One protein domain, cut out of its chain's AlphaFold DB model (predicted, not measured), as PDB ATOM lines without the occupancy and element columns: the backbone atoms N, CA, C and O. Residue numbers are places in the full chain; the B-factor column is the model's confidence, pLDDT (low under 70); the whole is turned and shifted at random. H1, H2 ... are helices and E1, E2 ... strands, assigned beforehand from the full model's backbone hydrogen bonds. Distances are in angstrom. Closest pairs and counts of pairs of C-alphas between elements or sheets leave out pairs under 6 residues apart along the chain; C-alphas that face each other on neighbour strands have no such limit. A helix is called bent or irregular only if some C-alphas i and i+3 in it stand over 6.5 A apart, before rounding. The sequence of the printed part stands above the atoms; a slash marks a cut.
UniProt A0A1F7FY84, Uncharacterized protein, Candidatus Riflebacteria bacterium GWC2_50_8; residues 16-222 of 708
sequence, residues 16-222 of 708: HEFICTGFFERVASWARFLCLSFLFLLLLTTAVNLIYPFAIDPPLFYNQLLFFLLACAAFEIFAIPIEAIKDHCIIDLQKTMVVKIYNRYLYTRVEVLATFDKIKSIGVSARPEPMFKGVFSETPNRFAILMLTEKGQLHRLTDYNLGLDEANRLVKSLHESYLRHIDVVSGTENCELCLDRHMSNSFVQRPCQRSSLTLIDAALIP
ATOM      1  N   HIS A  16     290.375 252.115 244.277       77.62
ATOM      2  CA  HIS A  16     289.097 251.414 244.423       77.62
ATOM      3  C   HIS A  16     289.285 249.955 244.020       77.62
ATOM      4  O   HIS A  16     289.859 249.679 242.967       77.62
ATOM      5  N   GLU A  17     288.813 249.028 244.850       79.75
ATOM      6  CA  GLU A  17     288.968 247.589 244.640       79.75
ATOM      7  C   GLU A  17     287.603 246.895 244.675       79.75
ATOM      8  O   GLU A  17     286.870 246.977 245.662       79.75
ATOM      9  N   PHE A  18     287.272 246.205 243.585       79.81
ATOM     10  CA  PHE A  18     286.000 245.523 243.379       79.81
ATOM     11  C   PHE A  18     286.239 244.021 243.246       79.81
ATOM     12  O   PHE A  18     286.871 243.557 242.295       79.81
ATOM     13  N   ILE A  19     285.708 243.255 244.200       75.19
ATOM     14  CA  ILE A  19     285.760 241.791 244.167       75.19
ATOM     15  C   ILE A  19     284.771 241.300 243.102       75.19
ATOM     16  O   ILE A  19     283.560 241.519 243.196       75.19
ATOM     17  N   CYS A  20     285.304 240.653 242.072       68.75
ATOM     18  CA  CYS A  20     284.566 240.084 240.954       68.75
ATOM     19  C   CYS A  20     284.237 238.615 241.256       68.75
ATOM     20  O   CYS A  20     284.960 237.713 240.836       68.75
ATOM     21  N   THR A  21     283.125 238.414 241.965       66.19
ATOM     22  CA  THR A  21     282.498 237.140 242.376       66.19
ATOM     23  C   THR A  21     282.067 236.217 241.219       66.19
ATOM     24  O   THR A  21     280.896 235.826 241.090       66.19
ATOM     25  N   GLY A  22     283.019 235.854 240.363       63.59
ATOM     26  CA  GLY A  22     282.810 235.062 239.157       63.59
ATOM     27  C   GLY A  22     282.391 233.612 239.418       63.59
ATOM     28  O   GLY A  22     282.438 233.106 240.540       63.59
ATOM     29  N   PHE A  23     282.026 232.916 238.334       61.53
ATOM     30  CA  PHE A  23     281.646 231.493 238.324       61.53
ATOM     31  C   PHE A  23     282.592 230.629 239.174       61.53
ATOM     32  O   PHE A  23     282.147 229.877 240.038       61.53
ATOM     33  N   PHE A  24     283.904 230.777 238.963       63.31
ATOM     34  CA  PHE A  24     284.923 229.969 239.631       63.31
ATOM     35  C   PHE A  24     285.021 230.236 241.138       63.31
ATOM     36  O   PHE A  24     285.167 229.280 241.890       63.31
ATOM     37  N   GLU A  25     284.877 231.483 241.598       67.25
ATOM     38  CA  GLU A  25     284.878 231.808 243.036       67.25
ATOM     39  C   GLU A  25     283.643 231.217 243.737       67.25
ATOM     40  O   GLU A  25     283.745 230.668 244.835       67.25
ATOM     41  N   ARG A  26     282.478 231.229 243.071       68.75
ATOM     42  CA  ARG A  26     281.252 230.599 243.593       68.75
ATOM     43  C   ARG A  26     281.391 229.081 243.688       68.75
ATOM     44  O   ARG A  26     281.079 228.516 244.733       68.75
ATOM     45  N   VAL A  27     281.902 228.424 242.645       67.31
ATOM     46  CA  VAL A  27     282.163 226.971 242.657       67.31
ATOM     47  C   VAL A  27     283.208 226.603 243.716       67.31
ATOM     48  O   VAL A  27     283.017 225.628 244.438       67.31
ATOM     49  N   ALA A  28     284.261 227.407 243.880       68.12
ATOM     50  CA  ALA A  28     285.269 227.223 244.922       68.12
ATOM     51  C   ALA A  28     284.673 227.362 246.342       68.12
ATOM     52  O   ALA A  28     284.958 226.548 247.222       68.12
ATOM     53  N   SER A  29     283.779 228.336 246.550       69.50
ATOM     54  CA  SER A  29     283.041 228.520 247.806       69.50
ATOM     55  C   SER A  29     282.108 227.338 248.123       69.50
ATOM     56  O   SER A  29     282.122 226.827 249.245       69.50
ATOM     57  N   TRP A  30     281.365 226.837 247.128       69.12
ATOM     58  CA  TRP A  30     280.523 225.642 247.271       69.12
ATOM     59  C   TRP A  30     281.338 224.375 247.550       69.12
ATOM     60  O   TRP A  30     280.990 223.623 248.460       69.12
ATOM     61  N   ALA A  31     282.448 224.161 246.837       70.12
ATOM     62  CA  ALA A  31     283.354 223.040 247.087       70.12
ATOM     63  C   ALA A  31     283.887 223.065 248.529       70.12
ATOM     64  O   ALA A  31     283.800 222.062 249.236       70.12
ATOM     65  N   ARG A  32     284.332 224.234 249.019       70.75
ATOM     66  CA  ARG A  32     284.730 224.415 250.424       70.75
ATOM     67  C   ARG A  32     283.606 224.049 251.396       70.75
ATOM     68  O   ARG A  32     283.867 223.343 252.368       70.75
ATOM     69  N   PHE A  33     282.381 224.525 251.162       69.12
ATOM     70  CA  PHE A  33     281.235 224.237 252.032       69.12
ATOM     71  C   PHE A  33     280.921 222.733 252.096       69.12
ATOM     72  O   PHE A  33     280.719 222.191 253.185       69.12
ATOM     73  N   LEU A  34     280.944 222.041 250.953       67.62
ATOM     74  CA  LEU A  34     280.736 220.592 250.887       67.62
ATOM     75  C   LEU A  34     281.865 219.821 251.590       67.62
ATOM     76  O   LEU A  34     281.586 218.928 252.387       67.62
ATOM     77  N   CYS A  35     283.129 220.199 251.384       67.31
ATOM     78  CA  CYS A  35     284.265 219.556 252.051       67.31
ATOM     79  C   CYS A  35     284.284 219.796 253.578       67.31
ATOM     80  O   CYS A  35     284.590 218.873 254.332       67.31
ATOM     81  N   LEU A  36     283.887 220.985 254.055       69.56
ATOM     82  CA  LEU A  36     283.671 221.248 255.488       69.56
ATOM     83  C   LEU A  36     282.529 220.395 256.059       69.56
ATOM     84  O   LEU A  36     282.655 219.846 257.152       69.56
ATOM     85  N   SER A  37     281.435 220.252 255.308       66.62
ATOM     86  CA  SER A  37     280.296 219.412 255.695       66.62
ATOM     87  C   SER A  37     280.686 217.931 255.776       66.62
ATOM     88  O   SER A  37     280.269 217.235 256.698       66.62
ATOM     89  N   PHE A  38     281.547 217.455 254.870       68.81
ATOM     90  CA  PHE A  38     282.103 216.099 254.907       68.81
ATOM     91  C   PHE A  38     283.015 215.866 256.124       68.81
ATOM     92  O   PHE A  38     282.849 214.864 256.820       68.81
ATOM     93  N   LEU A  39     283.911 216.807 256.455       69.62
ATOM     94  CA  LEU A  39     284.709 216.730 257.690       69.62
ATOM     95  C   LEU A  39     283.837 216.711 258.952       69.62
ATOM     96  O   LEU A  39     284.120 215.956 259.882       69.62
ATOM     97  N   PHE A  40     282.767 217.510 258.985       68.94
ATOM     98  CA  PHE A  40     281.815 217.508 260.095       68.94
ATOM     99  C   PHE A  40     281.098 216.157 260.229       68.94
ATOM    100  O   PHE A  40     280.995 215.634 261.337       68.94
ATOM    101  N   LEU A  41     280.667 215.549 259.119       68.25
ATOM    102  CA  LEU A  41     280.052 214.216 259.121       68.25
ATOM    103  C   LEU A  41     281.034 213.111 259.549       68.25
ATOM    104  O   LEU A  41     280.636 212.210 260.291       68.25
ATOM    105  N   LEU A  42     282.312 213.190 259.159       68.94
ATOM    106  CA  LEU A  42     283.354 212.264 259.627       68.94
ATOM    107  C   LEU A  42     283.592 212.389 261.137       68.94
ATOM    108  O   LEU A  42     283.637 211.376 261.840       68.94
ATOM    109  N   LEU A  43     283.705 213.618 261.650       68.81
ATOM    110  CA  LEU A  43     283.884 213.869 263.081       68.81
ATOM    111  C   LEU A  43     282.654 213.429 263.885       68.81
ATOM    112  O   LEU A  43     282.808 212.815 264.939       68.81
ATOM    113  N   LEU A  44     281.444 213.672 263.372       66.62
ATOM    114  CA  LEU A  44     280.197 213.206 263.977       66.62
ATOM    115  C   LEU A  44     280.126 211.672 264.008       66.62
ATOM    116  O   LEU A  44     279.818 211.108 265.052       66.62
ATOM    117  N   THR A  45     280.475 210.995 262.911       66.06
ATOM    118  CA  THR A  45     280.540 209.520 262.849       66.06
ATOM    119  C   THR A  45     281.555 208.969 263.855       66.06
ATOM    120  O   THR A  45     281.238 208.061 264.622       66.06
ATOM    121  N   THR A  46     282.748 209.570 263.929       65.81
ATOM    122  CA  THR A  46     283.785 209.196 264.909       65.81
ATOM    123  C   THR A  46     283.304 209.420 266.350       65.81
ATOM    124  O   THR A  46     283.541 208.580 267.215       65.81
ATOM    125  N   ALA A  47     282.585 210.515 266.620       63.22
ATOM    126  CA  ALA A  47     282.031 210.815 267.942       63.22
ATOM    127  C   ALA A  47     280.886 209.864 268.332       63.22
ATOM    128  O   ALA A  47     280.832 209.425 269.477       63.22
ATOM    129  N   VAL A  48     280.009 209.495 267.394       62.47
ATOM    130  CA  VAL A  48     278.962 208.483 267.620       62.47
ATOM    131  C   VAL A  48     279.596 207.130 267.949       62.47
ATOM    132  O   VAL A  48     279.222 206.527 268.952       62.47
ATOM    133  N   ASN A  49     280.619 206.705 267.199       62.25
ATOM    134  CA  ASN A  49     281.361 205.470 267.481       62.25
ATOM    135  C   ASN A  49     282.106 205.502 268.830       62.25
ATOM    136  O   ASN A  49     282.278 204.458 269.450       62.25
ATOM    137  N   LEU A  50     282.526 206.680 269.310       60.91
ATOM    138  CA  LEU A  50     283.128 206.850 270.640       60.91
ATOM    139  C   LEU A  50     282.090 206.762 271.777       60.91
ATOM    140  O   LEU A  50     282.423 206.371 272.893       60.91
ATOM    141  N   ILE A  51     280.843 207.167 271.514       59.38
ATOM    142  CA  ILE A  51     279.763 207.244 272.510       59.38
ATOM    143  C   ILE A  51     278.972 205.927 272.602       59.38
ATOM    144  O   ILE A  51     278.398 205.643 273.653       59.38
ATOM    145  N   TYR A  52     278.937 205.115 271.541       52.22
ATOM    146  CA  TYR A  52     278.163 203.871 271.488       52.22
ATOM    147  C   TYR A  52     278.924 202.690 272.137       52.22
ATOM    148  O   TYR A  52     279.855 202.169 271.524       52.22
ATOM    149  N   PRO A  53     278.556 202.193 273.340       47.06
ATOM    150  CA  PRO A  53     279.437 201.291 274.099       47.06
ATOM    151  C   PRO A  53     279.371 199.812 273.680       47.06
ATOM    152  O   PRO A  53     280.021 198.977 274.303       47.06
ATOM    153  N   PHE A  54     278.543 199.469 272.685       48.31
ATOM    154  CA  PHE A  54     278.112 198.091 272.403       48.31
ATOM    155  C   PHE A  54     278.052 197.745 270.901       48.31
ATOM    156  O   PHE A  54     277.138 197.057 270.449       48.31
ATOM    157  N   ALA A  55     279.028 198.204 270.112       43.69
ATOM    158  CA  ALA A  55     279.346 197.556 268.836       43.69
ATOM    159  C   ALA A  55     280.257 196.348 269.126       43.69
ATOM    160  O   ALA A  55     281.326 196.520 269.707       43.69
ATOM    161  N   ILE A  56     279.806 195.133 268.791       45.72
ATOM    162  CA  ILE A  56     280.380 193.880 269.329       45.72
ATOM    163  C   ILE A  56     281.795 193.567 268.805       45.72
ATOM    164  O   ILE A  56     282.565 192.940 269.522       45.72
ATOM    165  N   ASP A  57     282.169 194.093 267.636       50.12
ATOM    166  CA  ASP A  57     283.557 194.155 267.167       50.12
ATOM    167  C   ASP A  57     283.936 195.610 266.842       50.12
ATOM    168  O   ASP A  57     283.200 196.283 266.109       50.12
ATOM    169  N   PRO A  58     285.070 196.132 267.347       50.38
ATOM    170  CA  PRO A  58     285.483 197.501 267.073       50.38
ATOM    171  C   PRO A  58     286.175 197.619 265.698       50.38
ATOM    172  O   PRO A  58     287.298 197.120 265.540       50.38
ATOM    173  N   PRO A  59     285.624 198.363 264.714       51.91
ATOM    174  CA  PRO A  59     286.467 198.916 263.658       51.91
ATOM    175  C   PRO A  59     287.519 199.799 264.339       51.91
ATOM    176  O   PRO A  59     287.175 200.594 265.215       51.91
ATOM    177  N   LEU A  60     288.804 199.638 263.999       61.44
ATOM    178  CA  LEU A  60     289.888 200.259 264.768       61.44
ATOM    179  C   LEU A  60     289.667 201.774 264.882       61.44
ATOM    180  O   LEU A  60     289.818 202.505 263.904       61.44
ATOM    181  N   PHE A  61     289.382 202.251 266.098       62.06
ATOM    182  CA  PHE A  61     289.221 203.679 266.392       62.06
ATOM    183  C   PHE A  61     290.450 204.487 265.946       62.06
ATOM    184  O   PHE A  61     290.323 205.590 265.425       62.06
ATOM    185  N   TYR A  62     291.640 203.883 266.051       55.41
ATOM    186  CA  TYR A  62     292.884 204.416 265.498       55.41
ATOM    187  C   TYR A  62     292.808 204.681 263.985       55.41
ATOM    188  O   TYR A  62     293.243 205.737 263.544       55.41
ATOM    189  N   ASN A  63     292.214 203.780 263.196       58.72
ATOM    190  CA  ASN A  63     292.078 203.947 261.746       58.72
ATOM    191  C   ASN A  63     291.060 205.044 261.408       58.72
ATOM    192  O   ASN A  63     291.314 205.838 260.508       58.72
ATOM    193  N   GLN A  64     289.952 205.142 262.153       63.91
ATOM    194  CA  GLN A  64     288.974 206.227 261.978       63.91
ATOM    195  C   GLN A  64     289.582 207.594 262.334       63.91
ATOM    196  O   GLN A  64     289.434 208.554 261.580       63.91
ATOM    197  N   LEU A  65     290.343 207.671 263.431       63.22
ATOM    198  CA  LEU A  65     291.061 208.877 263.846       63.22
ATOM    199  C   LEU A  65     292.184 209.253 262.863       63.22
ATOM    200  O   LEU A  65     292.346 210.429 262.540       63.22
ATOM    201  N   LEU A  66     292.932 208.272 262.352       60.72
ATOM    202  CA  LEU A  66     293.977 208.472 261.343       60.72
ATOM    203  C   LEU A  66     293.382 208.952 260.013       60.72
ATOM    204  O   LEU A  66     293.908 209.889 259.421       60.72
ATOM    205  N   PHE A  67     292.261 208.369 259.578       66.12
ATOM    206  CA  PHE A  67     291.522 208.809 258.394       66.12
ATOM    207  C   PHE A  67     290.960 210.224 258.576       66.12
ATOM    208  O   PHE A  67     291.071 211.043 257.669       66.12
ATOM    209  N   PHE A  68     290.434 210.562 259.760       68.56
ATOM    210  CA  PHE A  68     289.994 211.922 260.078       68.56
ATOM    211  C   PHE A  68     291.150 212.937 260.056       68.56
ATOM    212  O   PHE A  68     291.001 214.019 259.490       68.56
ATOM    213  N   LEU A  69     292.319 212.593 260.608       64.38
ATOM    214  CA  LEU A  69     293.515 213.443 260.556       64.38
ATOM    215  C   LEU A  69     294.050 213.596 259.123       64.38
ATOM    216  O   LEU A  69     294.412 214.702 258.723       64.38
ATOM    217  N   LEU A  70     294.043 212.521 258.330       64.62
ATOM    218  CA  LEU A  70     294.429 212.549 256.917       64.62
ATOM    219  C   LEU A  70     293.450 213.389 256.083       64.62
ATOM    220  O   LEU A  70     293.884 214.184 255.253       64.62
ATOM    221  N   ALA A  71     292.145 213.279 256.347       67.88
ATOM    222  CA  ALA A  71     291.114 214.110 255.732       67.88
ATOM    223  C   ALA A  71     291.255 215.588 256.137       67.88
ATOM    224  O   ALA A  71     291.079 216.457 255.288       67.88
ATOM    225  N   CYS A  72     291.626 215.888 257.387       65.00
ATOM    226  CA  CYS A  72     291.945 217.252 257.821       65.00
ATOM    227  C   CYS A  72     293.175 217.814 257.091       65.00
ATOM    228  O   CYS A  72     293.117 218.930 256.586       65.00
ATOM    229  N   ALA A  73     294.259 217.040 256.978       61.97
ATOM    230  CA  ALA A  73     295.472 217.461 256.273       61.97
ATOM    231  C   ALA A  73     295.226 217.658 254.764       61.97
ATOM    232  O   ALA A  73     295.641 218.663 254.188       61.97
ATOM    233  N   ALA A  74     294.493 216.741 254.125       65.38
ATOM    234  CA  ALA A  74     294.066 216.885 252.735       65.38
ATOM    235  C   ALA A  74     293.149 218.106 252.553       65.38
ATOM    236  O   ALA A  74     293.330 218.880 251.613       65.38
ATOM    237  N   PHE A  75     292.202 218.329 253.471       64.25
ATOM    238  CA  PHE A  75     291.358 219.520 253.463       64.25
ATOM    239  C   PHE A  75     292.179 220.803 253.594       64.25
ATOM    240  O   PHE A  75     291.917 221.740 252.855       64.25
ATOM    241  N   GLU A  76     293.181 220.865 254.471       64.56
ATOM    242  CA  GLU A  76     294.044 222.044 254.604       64.56
ATOM    243  C   GLU A  76     294.801 222.332 253.292       64.56
ATOM    244  O   GLU A  76     294.786 223.463 252.800       64.56
ATOM    245  N   ILE A  77     295.344 221.285 252.656       63.56
ATOM    246  CA  ILE A  77     296.028 221.354 251.354       63.56
ATOM    247  C   ILE A  77     295.096 221.826 250.222       63.56
ATOM    248  O   ILE A  77     295.534 222.599 249.372       63.56
ATOM    249  N   PHE A  78     293.827 221.405 250.189       62.00
ATOM    250  CA  PHE A  78     292.886 221.795 249.125       62.00
ATOM    251  C   PHE A  78     292.122 223.101 249.411       62.00
ATOM    252  O   PHE A  78     291.873 223.884 248.495       62.00
ATOM    253  N   ALA A  79     291.747 223.371 250.663       62.75
ATOM    254  CA  ALA A  79     290.842 224.462 251.027       62.75
ATOM    255  C   ALA A  79     291.540 225.816 251.228       62.75
ATOM    256  O   ALA A  79     290.915 226.845 250.963       62.75
ATOM    257  N   ILE A  80     292.814 225.840 251.645       60.56
ATOM    258  CA  ILE A  80     293.611 227.079 251.707       60.56
ATOM    259  C   ILE A  80     293.794 227.706 250.311       60.56
ATOM    260  O   ILE A  80     293.433 228.873 250.145       60.56
ATOM    261  N   PRO A  81     294.279 226.993 249.272       61.34
ATOM    262  CA  PRO A  81     294.438 227.590 247.945       61.34
ATOM    263  C   PRO A  81     293.091 227.890 247.258       61.34
ATOM    264  O   PRO A  81     293.044 228.740 246.370       61.34
ATOM    265  N   ILE A  82     291.985 227.281 247.706       63.03
ATOM    266  CA  ILE A  82     290.614 227.680 247.340       63.03
ATOM    267  C   ILE A  82     290.264 229.087 247.862       63.03
ATOM    268  O   ILE A  82     289.653 229.863 247.129       63.03
ATOM    269  N   GLU A  83     290.687 229.476 249.073       61.78
ATOM    270  CA  GLU A  83     290.471 230.846 249.584       61.78
ATOM    271  C   GLU A  83     291.246 231.915 248.799       61.78
ATOM    272  O   GLU A  83     290.873 233.091 248.831       61.78
ATOM    273  N   ALA A  84     292.316 231.529 248.103       62.44
ATOM    274  CA  ALA A  84     293.149 232.435 247.318       62.44
ATOM    275  C   ALA A  84     292.557 232.778 245.935       62.44
ATOM    276  O   ALA A  84     293.013 233.735 245.308       62.44
ATOM    277  N   ILE A  85     291.537 232.051 245.453       69.38
ATOM    278  CA  ILE A  85     290.879 232.358 244.174       69.38
ATOM    279  C   ILE A  85     289.955 233.565 244.346       69.38
ATOM    280  O   ILE A  85     288.797 233.430 244.737       69.38
ATOM    281  N   LYS A  86     290.466 234.750 244.024       78.56
ATOM    282  CA  LYS A  86     289.688 235.992 243.981       78.56
ATOM    283  C   LYS A  86     290.106 236.819 242.774       78.56
ATOM    284  O   LYS A  86     291.299 237.067 242.578       78.56
ATOM    285  N   ASP A  87     289.131 237.251 241.981       81.19
ATOM    286  CA  ASP A  87     289.352 238.208 240.897       81.19
ATOM    287  C   ASP A  87     289.072 239.616 241.426       81.19
ATOM    288  O   ASP A  87     287.984 239.894 241.925       81.19
ATOM    289  N   HIS A  88     290.046 240.518 241.321       83.75
ATOM    290  CA  HIS A  88     289.922 241.901 241.782       83.75
ATOM    291  C   HIS A  88     290.030 242.832 240.575       83.75
ATOM    292  O   HIS A  88     291.059 242.849 239.900       83.75
ATOM    293  N   CYS A  89     288.998 243.628 240.305       86.12
ATOM    294  CA  CYS A  89     289.122 244.769 239.402       86.12
ATOM    295  C   CYS A  89     289.474 246.007 240.225       86.12
ATOM    296  O   CYS A  89     288.876 246.259 241.269       86.12
ATOM    297  N   ILE A  90     290.476 246.755 239.781       87.69
ATOM    298  CA  ILE A  90     291.138 247.787 240.569       87.69
ATOM    299  C   ILE A  90     291.261 249.047 239.728       87.69
ATOM    300  O   ILE A  90     291.904 249.040 238.680       87.69
ATOM    301  N   ILE A  91     290.665 250.136 240.203       87.62
ATOM    302  CA  ILE A  91     290.893 251.472 239.655       87.62
ATOM    303  C   ILE A  91     292.012 252.089 240.497       87.62
ATOM    304  O   ILE A  91     291.805 252.440 241.662       87.62
ATOM    305  N   ASP A  92     293.214 252.149 239.925       85.69
ATOM    306  CA  ASP A  92     294.407 252.722 240.546       85.69
ATOM    307  C   ASP A  92     294.498 254.201 240.144       85.69
ATOM    308  O   ASP A  92     294.888 254.539 239.023       85.69
ATOM    309  N   LEU A  93     294.095 255.087 241.062       84.50
ATOM    310  CA  LEU A  93     294.061 256.534 240.831       84.50
ATOM    311  C   LEU A  93     295.466 257.154 240.888       84.50
ATOM    312  O   LEU A  93     295.666 258.249 240.371       84.50
ATOM    313  N   GLN A  94     296.446 256.462 241.485       83.56
ATOM    314  CA  GLN A  94     297.842 256.914 241.531       83.56
ATOM    315  C   GLN A  94     298.578 256.632 240.219       83.56
ATOM    316  O   GLN A  94     299.455 257.402 239.833       83.56
ATOM    317  N   LYS A  95     298.227 255.533 239.539       85.12
ATOM    318  CA  LYS A  95     298.807 255.126 238.247       85.12
ATOM    319  C   LYS A  95     297.894 255.394 237.041       85.12
ATOM    320  O   LYS A  95     298.175 254.874 235.964       85.12
ATOM    321  N   THR A  96     296.793 256.124 237.248       88.62
ATOM    322  CA  THR A  96     295.785 256.496 236.232       88.62
ATOM    323  C   THR A  96     295.383 255.340 235.305       88.62
ATOM    324  O   THR A  96     295.320 255.474 234.081       88.62
ATOM    325  N   MET A  97     295.123 254.165 235.891       90.88
ATOM    326  CA  MET A  97     294.827 252.940 235.142       90.88
ATOM    327  C   MET A  97     293.795 252.042 235.824       90.88
ATOM    328  O   MET A  97     293.653 252.020 237.048       90.88
ATOM    329  N   VAL A  98     293.099 251.257 235.005       90.00
ATOM    330  CA  VAL A  98     292.186 250.203 235.446       90.00
ATOM    331  C   VAL A  98     292.844 248.850 235.194       90.00
ATOM    332  O   VAL A  98     293.214 248.519 234.066       90.00
ATOM    333  N   VAL A  99     293.001 248.070 236.259       91.50
ATOM    334  CA  VAL A  99     293.774 246.826 236.291       91.50
ATOM    335  C   VAL A  99     292.915 245.708 236.855       91.50
ATOM    336  O   VAL A  99     292.261 245.876 237.879       91.50
ATOM    337  N   LYS A 100     292.947 244.539 236.226       90.12
ATOM    338  CA  LYS A 100     292.271 243.338 236.701       90.12
ATOM    339  C   LYS A 100     293.300 242.300 237.126       90.12
ATOM    340  O   LYS A 100     294.165 241.902 236.349       90.12
ATOM    341  N   ILE A 101     293.220 241.890 238.384       88.06
ATOM    342  CA  ILE A 101     294.093 240.891 238.994       88.06
ATOM    343  C   ILE A 101     293.299 239.596 239.108       88.06
ATOM    344  O   ILE A 101     292.329 239.526 239.863       88.06
ATOM    345  N   TYR A 102     293.720 238.578 238.365       84.25
ATOM    346  CA  TYR A 102     293.186 237.228 238.457       84.25
ATOM    347  C   TYR A 102     294.085 236.399 239.369       84.25
ATOM    348  O   TYR A 102     295.181 236.007 238.956       84.25
ATOM    349  N   ASN A 103     293.642 236.100 240.590       79.88
ATOM    350  CA  ASN A 103     294.339 235.124 241.426       79.88
ATOM    351  C   ASN A 103     293.839 233.714 241.085       79.88
ATOM    352  O   ASN A 103     292.638 233.426 241.122       79.88
ATOM    353  N   ARG A 104     294.757 232.827 240.703       77.88
ATOM    354  CA  ARG A 104     294.508 231.411 240.399       77.88
ATOM    355  C   ARG A 104     295.458 230.559 241.236       77.88
ATOM    356  O   ARG A 104     296.496 231.040 241.673       77.88
ATOM    357  N   TYR A 105     295.122 229.282 241.410       64.56
ATOM    358  CA  TYR A 105     295.839 228.343 242.284       64.56
ATOM    359  C   TYR A 105     297.373 228.343 242.156       64.56
ATOM    360  O   TYR A 105     298.059 228.150 243.152       64.56
ATOM    361  N   LEU A 106     297.900 228.527 240.940       63.44
ATOM    362  CA  LEU A 106     299.333 228.425 240.634       63.44
ATOM    363  C   LEU A 106     299.951 229.729 240.098       63.44
ATOM    364  O   LEU A 106     301.152 229.767 239.851       63.44
ATOM    365  N   TYR A 107     299.155 230.783 239.877       74.31
ATOM    366  CA  TYR A 107     299.651 232.069 239.378       74.31
ATOM    367  C   TYR A 107     298.674 233.218 239.657       74.31
ATOM    368  O   TYR A 107     297.455 233.060 239.584       74.31
ATOM    369  N   THR A 108     299.220 234.416 239.867       82.19
ATOM    370  CA  THR A 108     298.470 235.674 239.771       82.19
ATOM    371  C   THR A 108     298.742 236.299 238.406       82.19
ATOM    372  O   THR A 108     299.883 236.642 238.104       82.19
ATOM    373  N   ARG A 109     297.708 236.467 237.572       86.06
ATOM    374  CA  ARG A 109     297.803 237.222 236.308       86.06
ATOM    375  C   ARG A 109     297.291 238.636 236.535       86.06
ATOM    376  O   ARG A 109     296.149 238.818 236.946       86.06
ATOM    377  N   VAL A 110     298.113 239.628 236.214       88.94
ATOM    378  CA  VAL A 110     297.726 241.044 236.216       88.94
ATOM    379  C   VAL A 110     297.488 241.480 234.773       88.94
ATOM    380  O   VAL A 110     298.329 241.252 233.908       88.94
ATOM    381  N   GLU A 111     296.335 242.085 234.509       89.62
ATOM    382  CA  GLU A 111     295.902 242.529 233.184       89.62
ATOM    383  C   GLU A 111     295.483 243.999 233.256       89.62
ATOM    384  O   GLU A 111     294.530 244.349 233.950       89.62
ATOM    385  N   VAL A 112     296.199 244.886 232.563       90.50
ATOM    386  CA  VAL A 112     295.820 246.305 232.474       90.50
ATOM    387  C   VAL A 112     294.729 246.435 231.412       90.50
ATOM    388  O   VAL A 112     294.986 246.181 230.237       90.50
ATOM    389  N   LEU A 113     293.515 246.811 231.820       90.19
ATOM    390  CA  LEU A 113     292.364 246.940 230.920       90.19
ATOM    391  C   LEU A 113     292.450 248.230 230.093       90.19
ATOM    392  O   LEU A 113     292.208 248.212 228.888       90.19
ATOM    393  N   ALA A 114     292.801 249.346 230.743       91.12
ATOM    394  CA  ALA A 114     292.995 250.653 230.116       91.12
ATOM    395  C   ALA A 114     293.829 251.588 231.012       91.12
ATOM    396  O   ALA A 114     293.761 251.495 232.239       91.12
ATOM    397  N   THR A 115     294.560 252.532 230.410       92.00
ATOM    398  CA  THR A 115     294.906 253.803 231.076       92.00
ATOM    399  C   THR A 115     293.725 254.763 230.943       92.00
ATOM    400  O   THR A 115     292.902 254.592 230.042       92.00
ATOM    401  N   PHE A 116     293.608 255.751 231.829       90.69
ATOM    402  CA  PHE A 116     292.448 256.652 231.858       90.69
ATOM    403  C   PHE A 116     292.261 257.421 230.546       90.69
ATOM    404  O   PHE A 116     291.135 257.537 230.081       90.69
ATOM    405  N   ASP A 117     293.353 257.807 229.889       89.38
ATOM    406  CA  ASP A 117     293.352 258.489 228.585       89.38
ATOM    407  C   ASP A 117     292.754 257.635 227.449       89.38
ATOM    408  O   ASP A 117     292.431 258.161 226.392       89.38
ATOM    409  N   LYS A 118     292.620 256.315 227.657       91.31
ATOM    410  CA  LYS A 118     292.112 255.332 226.676       91.31
ATOM    411  C   LYS A 118     290.713 254.814 227.013       91.31
ATOM    412  O   LYS A 118     290.206 253.889 226.365       91.31
ATOM    413  N   ILE A 119     290.093 255.377 228.045       91.75
ATOM    414  CA  ILE A 119     288.672 255.216 228.340       91.75
ATOM    415  C   ILE A 119     287.935 256.252 227.487       91.75
ATOM    416  O   ILE A 119     288.316 257.414 227.479       91.75
ATOM    417  N   LYS A 120     286.890 255.837 226.769       91.00
ATOM    418  CA  LYS A 120     286.043 256.731 225.965       91.00
ATOM    419  C   LYS A 120     284.758 257.106 226.702       91.00
ATOM    420  O   LYS A 120     284.360 258.265 226.697       91.00
ATOM    421  N   SER A 121     284.119 256.129 227.346       91.44
ATOM    422  CA  SER A 121     282.905 256.353 228.134       91.44
ATOM    423  C   SER A 121     282.832 255.428 229.348       91.44
ATOM    424  O   SER A 121     283.355 254.308 229.333       91.44
ATOM    425  N   ILE A 122     282.147 255.871 230.399       92.88
ATOM    426  CA  ILE A 122     281.899 255.107 231.631       92.88
ATOM    427  C   ILE A 122     280.424 255.235 232.029       92.88
ATOM    428  O   ILE A 122     279.807 256.280 231.835       92.88
ATOM    429  N   GLY A 123     279.825 254.179 232.573       92.62
ATOM    430  CA  GLY A 123     278.422 254.241 232.980       92.62
ATOM    431  C   GLY A 123     277.968 253.101 233.875       92.62
ATOM    432  O   GLY A 123     278.700 252.137 234.103       92.62
ATOM    433  N   VAL A 124     276.746 253.217 234.389       93.31
ATOM    434  CA  VAL A 124     276.133 252.233 235.292       93.31
ATOM    435  C   VAL A 124     275.029 251.462 234.567       93.31
ATOM    436  O   VAL A 124     274.059 252.053 234.101       93.31
ATOM    437  N   SER A 125     275.154 250.135 234.512       90.50
ATOM    438  CA  SER A 125     274.148 249.224 233.950       90.50
ATOM    439  C   SER A 125     273.416 248.472 235.059       90.50
ATOM    440  O   SER A 125     274.056 247.906 235.949       90.50
ATOM    441  N   ALA A 126     272.088 248.394 234.984       88.44
ATOM    442  CA  ALA A 126     271.298 247.497 235.822       88.44
ATOM    443  C   ALA A 126     271.317 246.050 235.288       88.44
ATOM    444  O   ALA A 126     271.625 245.802 234.119       88.44
ATOM    445  N   ARG A 127     270.933 245.099 236.147       81.50
ATOM    446  CA  ARG A 127     270.325 243.815 235.755       81.50
ATOM    447  C   ARG A 127     268.795 243.888 235.927       81.50
ATOM    448  O   ARG A 127     268.331 244.634 236.796       81.50
ATOM    449  N   PRO A 128     268.010 243.103 235.160       75.88
ATOM    450  CA  PRO A 128     266.565 243.018 235.352       75.88
ATOM    451  C   PRO A 128     266.214 242.538 236.765       75.88
ATOM    452  O   PRO A 128     266.879 241.670 237.333       75.88
ATOM    453  N   GLU A 129     265.135 243.087 237.316       73.19
ATOM    454  CA  GLU A 129     264.604 242.729 238.635       73.19
ATOM    455  C   GLU A 129     264.258 241.224 238.724       73.19
ATOM    456  O   GLU A 129     263.690 240.683 237.761       73.19
ATOM    457  N   PRO A 130     264.557 240.525 239.842       66.44
ATOM    458  CA  PRO A 130     264.297 239.091 239.975       66.44
ATOM    459  C   PRO A 130     262.806 238.759 239.825       66.44
ATOM    460  O   PRO A 130     261.931 239.522 240.234       66.44
ATOM    461  N   MET A 131     262.507 237.608 239.216       60.66
ATOM    462  CA  MET A 131     261.128 237.215 238.894       60.66
ATOM    463  C   MET A 131     260.310 236.808 240.129       60.66
ATOM    464  O   MET A 131     259.115 237.080 240.181       60.66
ATOM    465  N   PHE A 132     260.956 236.202 241.130       61.81
ATOM    466  CA  PHE A 132     260.323 235.719 242.359       61.81
ATOM    467  C   PHE A 132     260.768 236.554 243.562       61.81
ATOM    468  O   PHE A 132     261.699 236.185 244.286       61.81
ATOM    469  N   LYS A 133     260.099 237.695 243.763       56.81
ATOM    470  CA  LYS A 133     260.286 238.548 244.944       56.81
ATOM    471  C   LYS A 133     260.023 237.730 246.215       56.81
ATOM    472  O   LYS A 133     258.982 237.090 246.331       56.81
ATOM    473  N   GLY A 134     260.996 237.702 247.126       53.06
ATOM    474  CA  GLY A 134     260.938 236.948 248.385       53.06
ATOM    475  C   GLY A 134     261.520 235.525 248.358       53.06
ATOM    476  O   GLY A 134     261.885 235.030 249.420       53.06
ATOM    477  N   VAL A 135     261.675 234.876 247.194       50.91
ATOM    478  CA  VAL A 135     262.359 233.559 247.097       50.91
ATOM    479  C   VAL A 135     263.871 233.744 247.010       50.91
ATOM    480  O   VAL A 135     264.637 233.062 247.686       50.91
ATOM    481  N   PHE A 136     264.295 234.716 246.204       48.69
ATOM    482  CA  PHE A 136     265.647 235.256 246.241       48.69
ATOM    483  C   PHE A 136     265.604 236.571 247.018       48.69
ATOM    484  O   PHE A 136     264.634 237.326 246.909       48.69
ATOM    485  N   SER A 137     266.645 236.851 247.804       44.06
ATOM    486  CA  SER A 137     266.768 238.123 248.518       44.06
ATOM    487  C   SER A 137     266.687 239.284 247.530       44.06
ATOM    488  O   SER A 137     267.466 239.316 246.576       44.06
ATOM    489  N   GLU A 138     265.793 240.245 247.772       52.69
ATOM    490  CA  GLU A 138     265.739 241.489 247.003       52.69
ATOM    491  C   GLU A 138     266.996 242.315 247.297       52.69
ATOM    492  O   GLU A 138     267.045 243.112 248.232       52.69
ATOM    493  N   THR A 139     268.057 242.081 246.528       59.56
ATOM    494  CA  THR A 139     269.291 242.853 246.619       59.56
ATOM    495  C   THR A 139     269.099 244.185 245.884       59.56
ATOM    496  O   THR A 139     269.031 244.171 244.653       59.56
ATOM    497  N   PRO A 140     269.068 245.348 246.575       66.00
ATOM    498  CA  PRO A 140     269.121 246.650 245.892       66.00
ATOM    499  C   PRO A 140     270.438 246.800 245.112       66.00
ATOM    500  O   PRO A 140     270.528 247.517 244.115       66.00
ATOM    501  N   ASN A 141     271.444 246.043 245.545       77.56
ATOM    502  CA  ASN A 141     272.672 245.720 244.854       77.56
ATOM    503  C   ASN A 141     272.364 244.900 243.581       77.56
ATOM    504  O   ASN A 141     272.365 243.671 243.618       77.56
ATOM    505  N   ARG A 142     272.058 245.594 242.476       81.31
ATOM    506  CA  ARG A 142     271.786 245.015 241.140       81.31
ATOM    507  C   ARG A 142     272.491 245.744 239.992       81.31
ATOM    508  O   ARG A 142     272.189 245.477 238.828       81.31
ATOM    509  N   PHE A 143     273.380 246.685 240.301       86.56
ATOM    510  CA  PHE A 143     274.013 247.575 239.330       86.56
ATOM    511  C   PHE A 143     275.508 247.273 239.201       86.56
ATOM    512  O   PHE A 143     276.158 246.869 240.170       86.56
ATOM    513  N   ALA A 144     276.045 247.454 237.993       88.56
ATOM    514  CA  ALA A 144     277.456 247.272 237.676       88.56
ATOM    515  C   ALA A 144     278.009 248.459 236.884       88.56
ATOM    516  O   ALA A 144     277.323 249.005 236.017       88.56
ATOM    517  N   ILE A 145     279.269 248.818 237.134       91.31
ATOM    518  CA  ILE A 145     279.964 249.845 236.350       91.31
ATOM    519  C   ILE A 145     280.570 249.203 235.100       91.31
ATOM    520  O   ILE A 145     281.315 248.219 235.183       91.31
ATOM    521  N   LEU A 146     280.257 249.781 233.944       92.31
ATOM    522  CA  LEU A 146     280.813 249.430 232.645       92.31
ATOM    523  C   LEU A 146     281.750 250.535 232.150       92.31
ATOM    524  O   LEU A 146     281.479 251.725 232.307       92.31
ATOM    525  N   MET A 147     282.839 250.120 231.513       93.12
ATOM    526  CA  MET A 147     283.864 250.976 230.923       93.12
ATOM    527  C   MET A 147     284.013 250.620 229.447       93.12
ATOM    528  O   MET A 147     284.225 249.454 229.109       93.12
ATOM    529  N   LEU A 148     283.928 251.616 228.571       92.38
ATOM    530  CA  LEU A 148     284.192 251.468 227.146       92.38
ATOM    531  C   LEU A 148     285.521 252.139 226.813       92.38
ATOM    532  O   LEU A 148     285.745 253.300 227.147       92.38
ATOM    533  N   THR A 149     286.405 251.401 226.155       91.69
ATOM    534  CA  THR A 149     287.699 251.915 225.680       91.69
ATOM    535  C   THR A 149     287.589 252.522 224.283       91.69
ATOM    536  O   THR A 149     286.674 252.183 223.531       91.69
ATOM    537  N   GLU A 150     288.565 253.344 223.890       87.69
ATOM    538  CA  GLU A 150     288.701 253.853 222.509       87.69
ATOM    539  C   GLU A 150     288.633 252.735 221.455       87.69
ATOM    540  O   GLU A 150     288.052 252.903 220.386       87.69
ATOM    541  N   LYS A 151     289.176 251.552 221.783       85.81
ATOM    542  CA  LYS A 151     289.187 250.353 220.927       85.81
ATOM    543  C   LYS A 151     287.818 249.663 220.792       85.81
ATOM    544  O   LYS A 151     287.759 248.533 220.312       85.81
ATOM    545  N   GLY A 152     286.738 250.265 221.293       84.12
ATOM    546  CA  GLY A 152     285.399 249.667 221.321       84.12
ATOM    547  C   GLY A 152     285.272 248.446 222.243       84.12
ATOM    548  O   GLY A 152     284.253 247.756 222.212       84.12
ATOM    549  N   GLN A 153     286.284 248.148 223.072       88.31
ATOM    550  CA  GLN A 153     286.205 247.042 224.027       88.31
ATOM    551  C   GLN A 153     285.425 247.478 225.264       88.31
ATOM    552  O   GLN A 153     285.818 248.426 225.952       88.31
ATOM    553  N   LEU A 154     284.343 246.749 225.530       89.38
ATOM    554  CA  LEU A 154     283.486 246.889 226.696       89.38
ATOM    555  C   LEU A 154     283.999 246.008 227.841       89.38
ATOM    556  O   LEU A 154     284.021 244.782 227.725       89.38
ATOM    557  N   HIS A 155     284.346 246.631 228.963       89.62
ATOM    558  CA  HIS A 155     284.810 245.968 230.178       89.62
ATOM    559  C   HIS A 155     283.827 246.203 231.326       89.62
ATOM    560  O   HIS A 155     283.436 247.336 231.601       89.62
ATOM    561  N   ARG A 156     283.444 245.134 232.033       88.69
ATOM    562  CA  ARG A 156     282.687 245.232 233.289       88.69
ATOM    563  C   ARG A 156     283.672 245.381 234.449       88.69
ATOM    564  O   ARG A 156     284.463 244.468 234.682       88.69
ATOM    565  N   LEU A 157     283.614 246.508 235.160       85.81
ATOM    566  CA  LEU A 157     284.533 246.823 236.262       85.81
ATOM    567  C   LEU A 157     284.080 246.241 237.601       85.81
ATOM    568  O   LEU A 157     284.905 245.952 238.461       85.81
ATOM    569  N   THR A 158     282.775 246.067 237.792       81.44
ATOM    570  CA  THR A 158     282.211 245.495 239.018       81.44
ATOM    571  C   THR A 158     281.238 244.387 238.663       81.44
ATOM    572  O   THR A 158     280.540 244.462 237.654       81.44
ATOM    573  N   ASP A 159     281.109 243.371 239.508       75.19
ATOM    574  CA  ASP A 159     279.897 242.556 239.455       75.19
ATOM    575  C   ASP A 159     278.665 243.401 239.822       75.19
ATOM    576  O   ASP A 159     278.790 244.532 240.304       75.19
ATOM    577  N   TYR A 160     277.473 242.857 239.555       72.81
ATOM    578  CA  TYR A 160     276.171 243.499 239.783       72.81
ATOM    579  C   TYR A 160     275.813 243.535 241.280       72.81
ATOM    580  O   TYR A 160     274.781 243.029 241.703       72.81
ATOM    581  N   ASN A 161     276.725 244.106 242.065       78.06
ATOM    582  CA  ASN A 161     276.796 244.065 243.519       78.06
ATOM    583  C   ASN A 161     276.776 245.483 244.134       78.06
ATOM    584  O   ASN A 161     276.960 245.598 245.343       78.06
ATOM    585  N   LEU A 162     276.560 246.547 243.345       81.38
ATOM    586  CA  LEU A 162     276.416 247.934 243.820       81.38
ATOM    587  C   LEU A 162     274.947 248.373 243.827       81.38
ATOM    588  O   LEU A 162     274.167 247.946 242.965       81.38
ATOM    589  N   GLY A 163     274.578 249.241 244.774       85.81
ATOM    590  CA  GLY A 163     273.303 249.972 244.737       85.81
ATOM    591  C   GLY A 163     273.305 251.090 243.683       85.81
ATOM    592  O   GLY A 163     274.371 251.509 243.232       85.81
ATOM    593  N   LEU A 164     272.124 251.595 243.297       88.44
ATOM    594  CA  LEU A 164     271.999 252.635 242.261       88.44
ATOM    595  C   LEU A 164     272.757 253.913 242.637       88.44
ATOM    596  O   LEU A 164     273.613 254.375 241.884       88.44
ATOM    597  N   ASP A 165     272.472 254.452 243.823       87.81
ATOM    598  CA  ASP A 165     273.061 255.706 244.302       87.81
ATOM    599  C   ASP A 165     274.566 255.575 244.541       87.81
ATOM    600  O   ASP A 165     275.326 256.496 244.257       87.81
ATOM    601  N   GLU A 166     275.014 254.410 245.016       87.19
ATOM    602  CA  GLU A 166     276.428 254.091 245.222       87.19
ATOM    603  C   GLU A 166     277.187 254.059 243.888       87.19
ATOM    604  O   GLU A 166     278.213 254.726 243.744       87.19
ATOM    605  N   ALA A 167     276.650 253.354 242.885       88.19
ATOM    606  CA  ALA A 167     277.243 253.278 241.555       88.19
ATOM    607  C   ALA A 167     277.246 254.644 240.846       88.19
ATOM    608  O   ALA A 167     278.270 255.039 240.287       88.19
ATOM    609  N   ASN A 168     276.142 255.398 240.912       91.38
ATOM    610  CA  ASN A 168     276.048 256.732 240.317       91.38
ATOM    611  C   ASN A 168     276.964 257.749 241.023       91.38
ATOM    612  O   ASN A 168     277.658 258.507 240.343       91.38
ATOM    613  N   ARG A 169     277.038 257.744 242.365       89.31
ATOM    614  CA  ARG A 169     277.967 258.596 243.135       89.31
ATOM    615  C   ARG A 169     279.422 258.288 242.785       89.31
ATOM    616  O   ARG A 169     280.207 259.213 242.599       89.31
ATOM    617  N   LEU A 170     279.769 257.006 242.662       86.00
ATOM    618  CA  LEU A 170     281.111 256.553 242.298       86.00
ATOM    619  C   LEU A 170     281.492 256.959 240.864       86.00
ATOM    620  O   LEU A 170     282.548 257.556 240.669       86.00
ATOM    621  N   VAL A 171     280.635 256.706 239.869       89.69
ATOM    622  CA  VAL A 171     280.911 257.094 238.472       89.69
ATOM    623  C   VAL A 171     281.009 258.615 238.322       89.69
ATOM    624  O   VAL A 171     281.949 259.101 237.691       89.69
ATOM    625  N   LYS A 172     280.115 259.379 238.967       89.94
ATOM    626  CA  LYS A 172     280.185 260.848 238.998       89.94
ATOM    627  C   LYS A 172     281.501 261.345 239.613       89.94
ATOM    628  O   LYS A 172     282.176 262.180 239.018       89.94
ATOM    629  N   SER A 173     281.892 260.784 240.759       86.12
ATOM    630  CA  SER A 173     283.135 261.121 241.468       86.12
ATOM    631  C   SER A 173     284.392 260.852 240.624       86.12
ATOM    632  O   SER A 173     285.284 261.703 240.544       86.12
ATOM    633  N   LEU A 174     284.438 259.710 239.925       85.44
ATOM    634  CA  LEU A 174     285.520 259.363 238.995       85.44
ATOM    635  C   LEU A 174     285.610 260.353 237.821       85.44
ATOM    636  O   LEU A 174     286.711 260.778 237.471       85.44
ATOM    637  N   HIS A 175     284.475 260.763 237.250       89.19
ATOM    638  CA  HIS A 175     284.413 261.761 236.178       89.19
ATOM    639  C   HIS A 175     284.885 263.149 236.622       89.19
ATOM    640  O   HIS A 175     285.806 263.705 236.025       89.19
ATOM    641  N   GLU A 176     284.317 263.691 237.701       87.38
ATOM    642  CA  GLU A 176     284.631 265.044 238.183       87.38
ATOM    643  C   GLU A 176     286.098 265.190 238.635       87.38
ATOM    644  O   GLU A 176     286.671 266.285 238.562       87.38
ATOM    645  N   SER A 177     286.727 264.085 239.050       82.25
ATOM    646  CA  SER A 177     288.079 264.078 239.622       82.25
ATOM    647  C   SER A 177     289.176 263.628 238.652       82.25
ATOM    648  O   SER A 177     290.263 264.200 238.684       82.25
ATOM    649  N   TYR A 178     288.913 262.637 237.788       82.12
ATOM    650  CA  TYR A 178     289.944 261.979 236.964       82.12
ATOM    651  C   TYR A 178     289.565 261.802 235.487       82.12
ATOM    652  O   TYR A 178     290.444 261.854 234.632       82.12
ATOM    653  N   LEU A 179     288.284 261.595 235.170       86.88
ATOM    654  CA  LEU A 179     287.808 261.223 233.830       86.88
ATOM    655  C   LEU A 179     287.010 262.362 233.162       86.88
ATOM    656  O   LEU A 179     285.940 262.135 232.616       86.88
ATOM    657  N   ARG A 180     287.512 263.604 233.206       85.00
ATOM    658  CA  ARG A 180     286.785 264.826 232.775       85.00
ATOM    659  C   ARG A 180     286.528 264.975 231.268       85.00
ATOM    660  O   ARG A 180     285.871 265.928 230.858       85.00
ATOM    661  N   HIS A 181     287.091 264.095 230.447       84.56
ATOM    662  CA  HIS A 181     287.037 264.158 228.979       84.56
ATOM    663  C   HIS A 181     286.248 262.984 228.373       84.56
ATOM    664  O   HIS A 181     286.447 262.639 227.213       84.56
ATOM    665  N   ILE A 182     285.424 262.319 229.188       88.25
ATOM    666  CA  ILE A 182     284.897 260.970 228.948       88.25
ATOM    667  C   ILE A 182     283.384 260.986 229.140       88.25
ATOM    668  O   ILE A 182     282.899 261.472 230.164       88.25
ATOM    669  N   ASP A 183     282.642 260.421 228.188       88.81
ATOM    670  CA  ASP A 183     281.178 260.424 228.242       88.81
ATOM    671  C   ASP A 183     280.680 259.607 229.446       88.81
ATOM    672  O   ASP A 183     280.983 258.414 229.582       88.81
ATOM    673  N   VAL A 184     279.884 260.237 230.312       90.62
ATOM    674  CA  VAL A 184     279.261 259.582 231.468       90.62
ATOM    675  C   VAL A 184     277.810 259.253 231.180       90.62
ATOM    676  O   VAL A 184     277.003 260.142 230.909       90.62
ATOM    677  N   VAL A 185     277.450 257.982 231.354       91.31
ATOM    678  CA  VAL A 185     276.051 257.549 231.363       91.31
ATOM    679  C   VAL A 185     275.661 257.091 232.765       91.31
ATOM    680  O   VAL A 185     275.908 255.951 233.167       91.31
ATOM    681  N   SER A 186     275.036 258.003 233.513       89.19
ATOM    682  CA  SER A 186     274.380 257.694 234.786       89.19
ATOM    683  C   SER A 186     273.369 256.562 234.604       89.19
ATOM    684  O   SER A 186     272.623 256.529 233.623       89.19
ATOM    685  N   GLY A 187     273.337 255.640 235.559       86.50
ATOM    686  CA  GLY A 187     272.370 254.554 235.584       86.50
ATOM    687  C   GLY A 187     270.996 255.038 236.024       86.50
ATOM    688  O   GLY A 187     270.869 255.940 236.857       86.50
ATOM    689  N   THR A 188     269.976 254.384 235.491       86.75
ATOM    690  CA  THR A 188     268.565 254.536 235.849       86.75
ATOM    691  C   THR A 188     267.998 253.174 236.245       86.75
ATOM    692  O   THR A 188     268.594 252.125 235.973       86.75
ATOM    693  N   GLU A 189     266.858 253.155 236.935       82.50
ATOM    694  CA  GLU A 189     266.228 251.891 237.316       82.50
ATOM    695  C   GLU A 189     265.824 251.064 236.093       82.50
ATOM    696  O   GLU A 189     265.313 251.591 235.107       82.50
ATOM    697  N   ASN A 190     266.042 249.746 236.178       82.00
ATOM    698  CA  ASN A 190     265.671 248.780 235.142       82.00
ATOM    699  C   ASN A 190     266.152 249.153 233.719       82.00
ATOM    700  O   ASN A 190     265.504 248.785 232.740       82.00
ATOM    701  N   CYS A 191     267.299 249.835 233.595       85.44
ATOM    702  CA  CYS A 191     267.955 250.120 232.316       85.44
ATOM    703  C   CYS A 191     269.354 249.486 232.231       85.44
ATOM    704  O   CYS A 191     270.185 249.626 233.132       85.44
ATOM    705  N   GLU A 192     269.624 248.804 231.122       89.00
ATOM    706  CA  GLU A 192     270.921 248.217 230.788       89.00
ATOM    707  C   GLU A 192     271.694 249.114 229.815       89.00
ATOM    708  O   GLU A 192     271.109 249.779 228.955       89.00
ATOM    709  N   LEU A 193     273.023 249.125 229.933       88.38
ATOM    710  CA  LEU A 193     273.895 249.827 228.995       88.38
ATOM    711  C   LEU A 193     274.406 248.860 227.932       88.38
ATOM    712  O   LEU A 193     275.312 248.058 228.168       88.38
ATOM    713  N   CYS A 194     273.833 248.973 226.741       85.50
ATOM    714  CA  CYS A 194     274.325 248.297 225.553       85.50
ATOM    715  C   CYS A 194     275.420 249.128 224.871       85.50
ATOM    716  O   CYS A 194     275.403 250.356 224.913       85.50
ATOM    717  N   LEU A 195     276.360 248.451 224.209       86.31
ATOM    718  CA  LEU A 195     277.302 249.084 223.286       86.31
ATOM    719  C   LEU A 195     276.642 249.204 221.908       86.31
ATOM    720  O   LEU A 195     276.331 248.179 221.296       86.31
ATOM    721  N   ASP A 196     276.485 250.425 221.401       83.56
ATOM    722  CA  ASP A 196     276.148 250.630 219.991       83.56
ATOM    723  C   ASP A 196     277.421 250.566 219.136       83.56
ATOM    724  O   ASP A 196     278.252 251.476 219.136       83.56
ATOM    725  N   ARG A 197     277.565 249.448 218.417       76.44
ATOM    726  CA  ARG A 197     278.667 249.183 217.480       76.44
ATOM    727  C   ARG A 197     278.454 249.777 216.085       76.44
ATOM    728  O   ARG A 197     279.382 249.724 215.284       76.44
ATOM    729  N   HIS A 198     277.253 250.254 215.763       68.62
ATOM    730  CA  HIS A 198     276.856 250.594 214.396       68.62
ATOM    731  C   HIS A 198     276.884 252.095 214.107       68.62
ATOM    732  O   HIS A 198     277.133 252.459 212.961       68.62
ATOM    733  N   MET A 199     276.662 252.951 215.112       64.69
ATOM    734  CA  MET A 199     276.607 254.409 214.910       64.69
ATOM    735  C   MET A 199     277.757 255.185 215.560       64.69
ATOM    736  O   MET A 199     278.297 256.103 214.948       64.69
ATOM    737  N   SER A 200     278.134 254.853 216.797       67.38
ATOM    738  CA  SER A 200     278.912 255.779 217.640       67.38
ATOM    739  C   SER A 200     280.083 255.164 218.408       67.38
ATOM    740  O   SER A 200     280.952 255.914 218.859       67.38
ATOM    741  N   ASN A 201     280.117 253.840 218.620       79.00
ATOM    742  CA  ASN A 201     280.911 253.224 219.696       79.00
ATOM    743  C   ASN A 201     280.705 253.986 221.019       79.00
ATOM    744  O   ASN A 201     281.658 254.510 221.602       79.00
ATOM    745  N   SER A 202     279.447 254.119 221.445       84.88
ATOM    746  CA  SER A 202     279.051 254.706 222.731       84.88
ATOM    747  C   SER A 202     278.123 253.760 223.492       84.88
ATOM    748  O   SER A 202     277.631 252.761 222.956       84.88
ATOM    749  N   PHE A 203     277.857 254.088 224.754       87.44
ATOM    750  CA  PHE A 203     276.749 253.479 225.477       87.44
ATOM    751  C   PHE A 203     275.404 253.971 224.935       87.44
ATOM    752  O   PHE A 203     275.235 255.156 224.646       87.44
ATOM    753  N   VAL A 204     274.442 253.054 224.857       86.94
ATOM    754  CA  VAL A 204     273.019 253.329 224.639       86.94
ATOM    755  C   VAL A 204     272.242 252.656 225.766       86.94
ATOM    756  O   VAL A 204     272.351 251.444 225.969       86.94
ATOM    757  N   GLN A 205     271.458 253.448 226.500       87.50
ATOM    758  CA  GLN A 205     270.508 252.928 227.481       87.50
ATOM    759  C   GLN A 205     269.397 252.156 226.761       87.50
ATOM    760  O   GLN A 205     268.806 252.650 225.799       87.50
ATOM    761  N   ARG A 206     269.091 250.953 227.242       85.69
ATOM    762  CA  ARG A 206     267.905 250.181 226.849       85.69
ATOM    763  C   ARG A 206     267.143 249.756 228.106       85.69
ATOM    764  O   ARG A 206     267.784 249.507 229.124       85.69
ATOM    765  N   PRO A 207     265.806 249.641 228.074       84.38
ATOM    766  CA  PRO A 207     265.078 249.009 229.170       84.38
ATOM    767  C   PRO A 207     265.538 247.548 229.304       84.38
ATOM    768  O   PRO A 207     265.622 246.846 228.296       84.38
ATOM    769  N   CYS A 208     265.834 247.091 230.524       79.06
ATOM    770  CA  CYS A 208     266.335 245.742 230.807       79.06
ATOM    771  C   CYS A 208     265.363 244.668 230.299       79.06
ATOM    772  O   CYS A 208     264.373 244.343 230.965       79.06
ATOM    773  N   GLN A 209     265.658 244.068 229.147       74.06
ATOM    774  CA  GLN A 209     264.833 242.991 228.617       74.06
ATOM    775  C   GLN A 209     265.141 241.681 229.351       74.06
ATOM    776  O   GLN A 209     266.280 241.216 229.398       74.06
ATOM    777  N   ARG A 210     264.104 241.039 229.904       65.75
ATOM    778  CA  ARG A 210     264.197 239.691 230.490       65.75
ATOM    779  C   ARG A 210     264.366 238.637 229.387       65.75
ATOM    780  O   ARG A 210     263.435 237.904 229.068       65.75
ATOM    781  N   SER A 211     265.561 238.557 228.806       62.44
ATOM    782  CA  SER A 211     265.927 237.472 227.891       62.44
ATOM    783  C   SER A 211     265.886 236.128 228.624       62.44
ATOM    784  O   SER A 211     266.418 236.006 229.732       62.44
ATOM    785  N   SER A 212     265.305 235.099 228.003       58.81
ATOM    786  CA  SER A 212     265.234 233.736 228.555       58.81
ATOM    787  C   SER A 212     266.617 233.167 228.899       58.81
ATOM    788  O   SER A 212     266.765 232.465 229.898       58.81
ATOM    789  N   LEU A 213     267.656 233.560 228.155       58.03
ATOM    790  CA  LEU A 213     269.054 233.225 228.447       58.03
ATOM    791  C   LEU A 213     269.531 233.771 229.804       58.03
ATOM    792  O   LEU A 213     270.325 233.115 230.470       58.03
ATOM    793  N   THR A 214     269.022 234.922 230.261       57.25
ATOM    794  CA  THR A 214     269.357 235.456 231.598       57.25
ATOM    795  C   THR A 214     268.667 234.690 232.726       57.25
ATOM    796  O   THR A 214     269.209 234.613 233.822       57.25
ATOM    797  N   LEU A 215     267.516 234.063 232.457       57.69
ATOM    798  CA  LEU A 215     266.851 233.160 233.400       57.69
ATOM    799  C   LEU A 215     267.619 231.828 233.493       57.69
ATOM    800  O   LEU A 215     267.802 231.292 234.586       57.69
ATOM    801  N   ILE A 216     268.174 231.352 232.372       58.69
ATOM    802  CA  ILE A 216     269.089 230.201 232.333       58.69
ATOM    803  C   ILE A 216     270.402 230.505 233.092       58.69
ATOM    804  O   ILE A 216     270.811 229.696 233.924       58.69
ATOM    805  N   ASP A 217     271.017 231.679 232.891       53.03
ATOM    806  CA  ASP A 217     272.198 232.153 233.652       53.03
ATOM    807  C   ASP A 217     271.909 232.299 235.158       53.03
ATOM    808  O   ASP A 217     272.730 231.928 235.994       53.03
ATOM    809  N   ALA A 218     270.727 232.802 235.526       55.50
ATOM    810  CA  ALA A 218     270.372 233.062 236.921       55.50
ATOM    811  C   ALA A 218     269.935 231.818 237.715       55.50
ATOM    812  O   ALA A 218     270.151 231.787 238.925       55.50
ATOM    813  N   ALA A 219     269.316 230.819 237.075       56.00
ATOM    814  CA  ALA A 219     268.758 229.646 237.756       56.00
ATOM    815  C   ALA A 219     269.436 228.331 237.350       56.00
ATOM    816  O   ALA A 219     269.925 227.596 238.206       56.00
ATOM    817  N   LEU A 220     269.516 228.045 236.047       58.28
ATOM    818  CA  LEU A 220     270.034 226.769 235.545       58.28
ATOM    819  C   LEU A 220     271.543 226.633 235.764       58.28
ATOM    820  O   LEU A 220     271.990 225.570 236.188       58.28
ATOM    821  N   ILE A 221     272.329 227.692 235.541       60.12
ATOM    822  CA  ILE A 221     273.785 227.637 235.743       60.12
ATOM    823  C   ILE A 221     274.156 227.402 237.224       60.12
ATOM    824  O   ILE A 221     274.951 226.493 237.469       60.12
ATOM    825  N   PRO A 222     273.579 228.093 238.230       58.06
ATOM    826  CA  PRO A 222     273.784 227.748 239.641       58.06
ATOM    827  C   PRO A 222     273.323 226.332 240.015       58.06
ATOM    828  O   PRO A 222     274.027 225.648 240.759       58.06
TER     829      PRO A 222
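Overview. This is residues 16 to 222 of the 708 residues of an uncharacterized protein of Candidatus Riflebacteria bacterium GWC2_50_8 (UniProt A0A1F7FY84). A long helical hairpin, H1 and H2, sticks out as an arm from a head of strands; its tip, residues 51 to 57, stands free. In the head, the antiparallel sheet E1 E2 E3 E4 lies at the arm's root, and beyond it the mixed sheet E7 E6 E5 E8 has H3 over one face and the hairpin E9 E10 on the other. The 207 printed residues run E1 H1 H2 E2 E3 E4 E5 E6 E7 H3 E8 E9 E10 H4, four named helices and ten named strands, class mixed. The whole is loose, radius of gyration of the C-alphas 23.8 A, spanning 81 by 41 by 28 A.

Along the chain. E1, residues 16 to 19, begins at C-alpha 16 (289.097, 251.414, 244.423). H1, residues 23 to 51, is 42.0 A long and ends at C-alpha 51 (279.763, 207.244, 272.510). H2, residues 61 to 83, is 32.0 A long. E2 is residues 87 to 92, E3 97 to 104 and E4 107 to 115, 23.7 A long. E5 is residues 119 to 126, E6 143 to 149 and E7 154 to 156. H3, residues 164 to 177, is 19.9 A long. E8 is residues 183 to 185, E9 191 to 196 and E10 202 to 207. H4, residues 212 to 222, ends at C-alpha 222 (273.784, 227.748, 239.641).

Arrangement. H1 and H2 touch at a shallow tilt of 16 degrees, opposite ways; their closest C-alphas, of Ala 28 and Ile 82, are 5.9 A apart. H2 has a kink of 26 degrees near residue 77. E1 and E2 have N 18 and O 89 within hydrogen-bond range at 2.8 A. E2 E3 E4 is a meander, each strand the antiparallel neighbour of the one before, with N 90 and O 99 at 2.8 A and N 100 and O 111 at 2.8 A. E5 E6 E7 is another, with N 146 and O 123 at 2.8 A and N 155 and O 147 at 2.8 A. E8 is parallel to E5, N 122 and O 183 at 2.9 A. H3 is on this sheet, height 9.3 A, along the strands. E7, H3, E8 form a split strand-helix-strand unit, E6 and E5 between its strands, with a right-handed crossover. E9 and E10 have N 192 and O 206 at 2.8 A; the closest C-alphas of E9 and E5, of Glu 192 and Ser 125, are 4.6 A apart. Every O i to N i+4 pair is within range in H1 and H3, 18 of 19 in H2, 5 of 7 in H4.

Size, cuts and confidence. The C-alphas farthest apart, of Ile 56 and Met 199, are 81.5 A apart. The printed part has no cut. The link E5 to E6 is long, and its residues 132 to 137 stand free. H4 is irregular, only just, with C-alphas 218 and 221 at 6.52 A; it touches no helix. Mean pLDDT of the printed part is 74.9; 93 residues are under 70, among them 33 to 85 and 210 to 222.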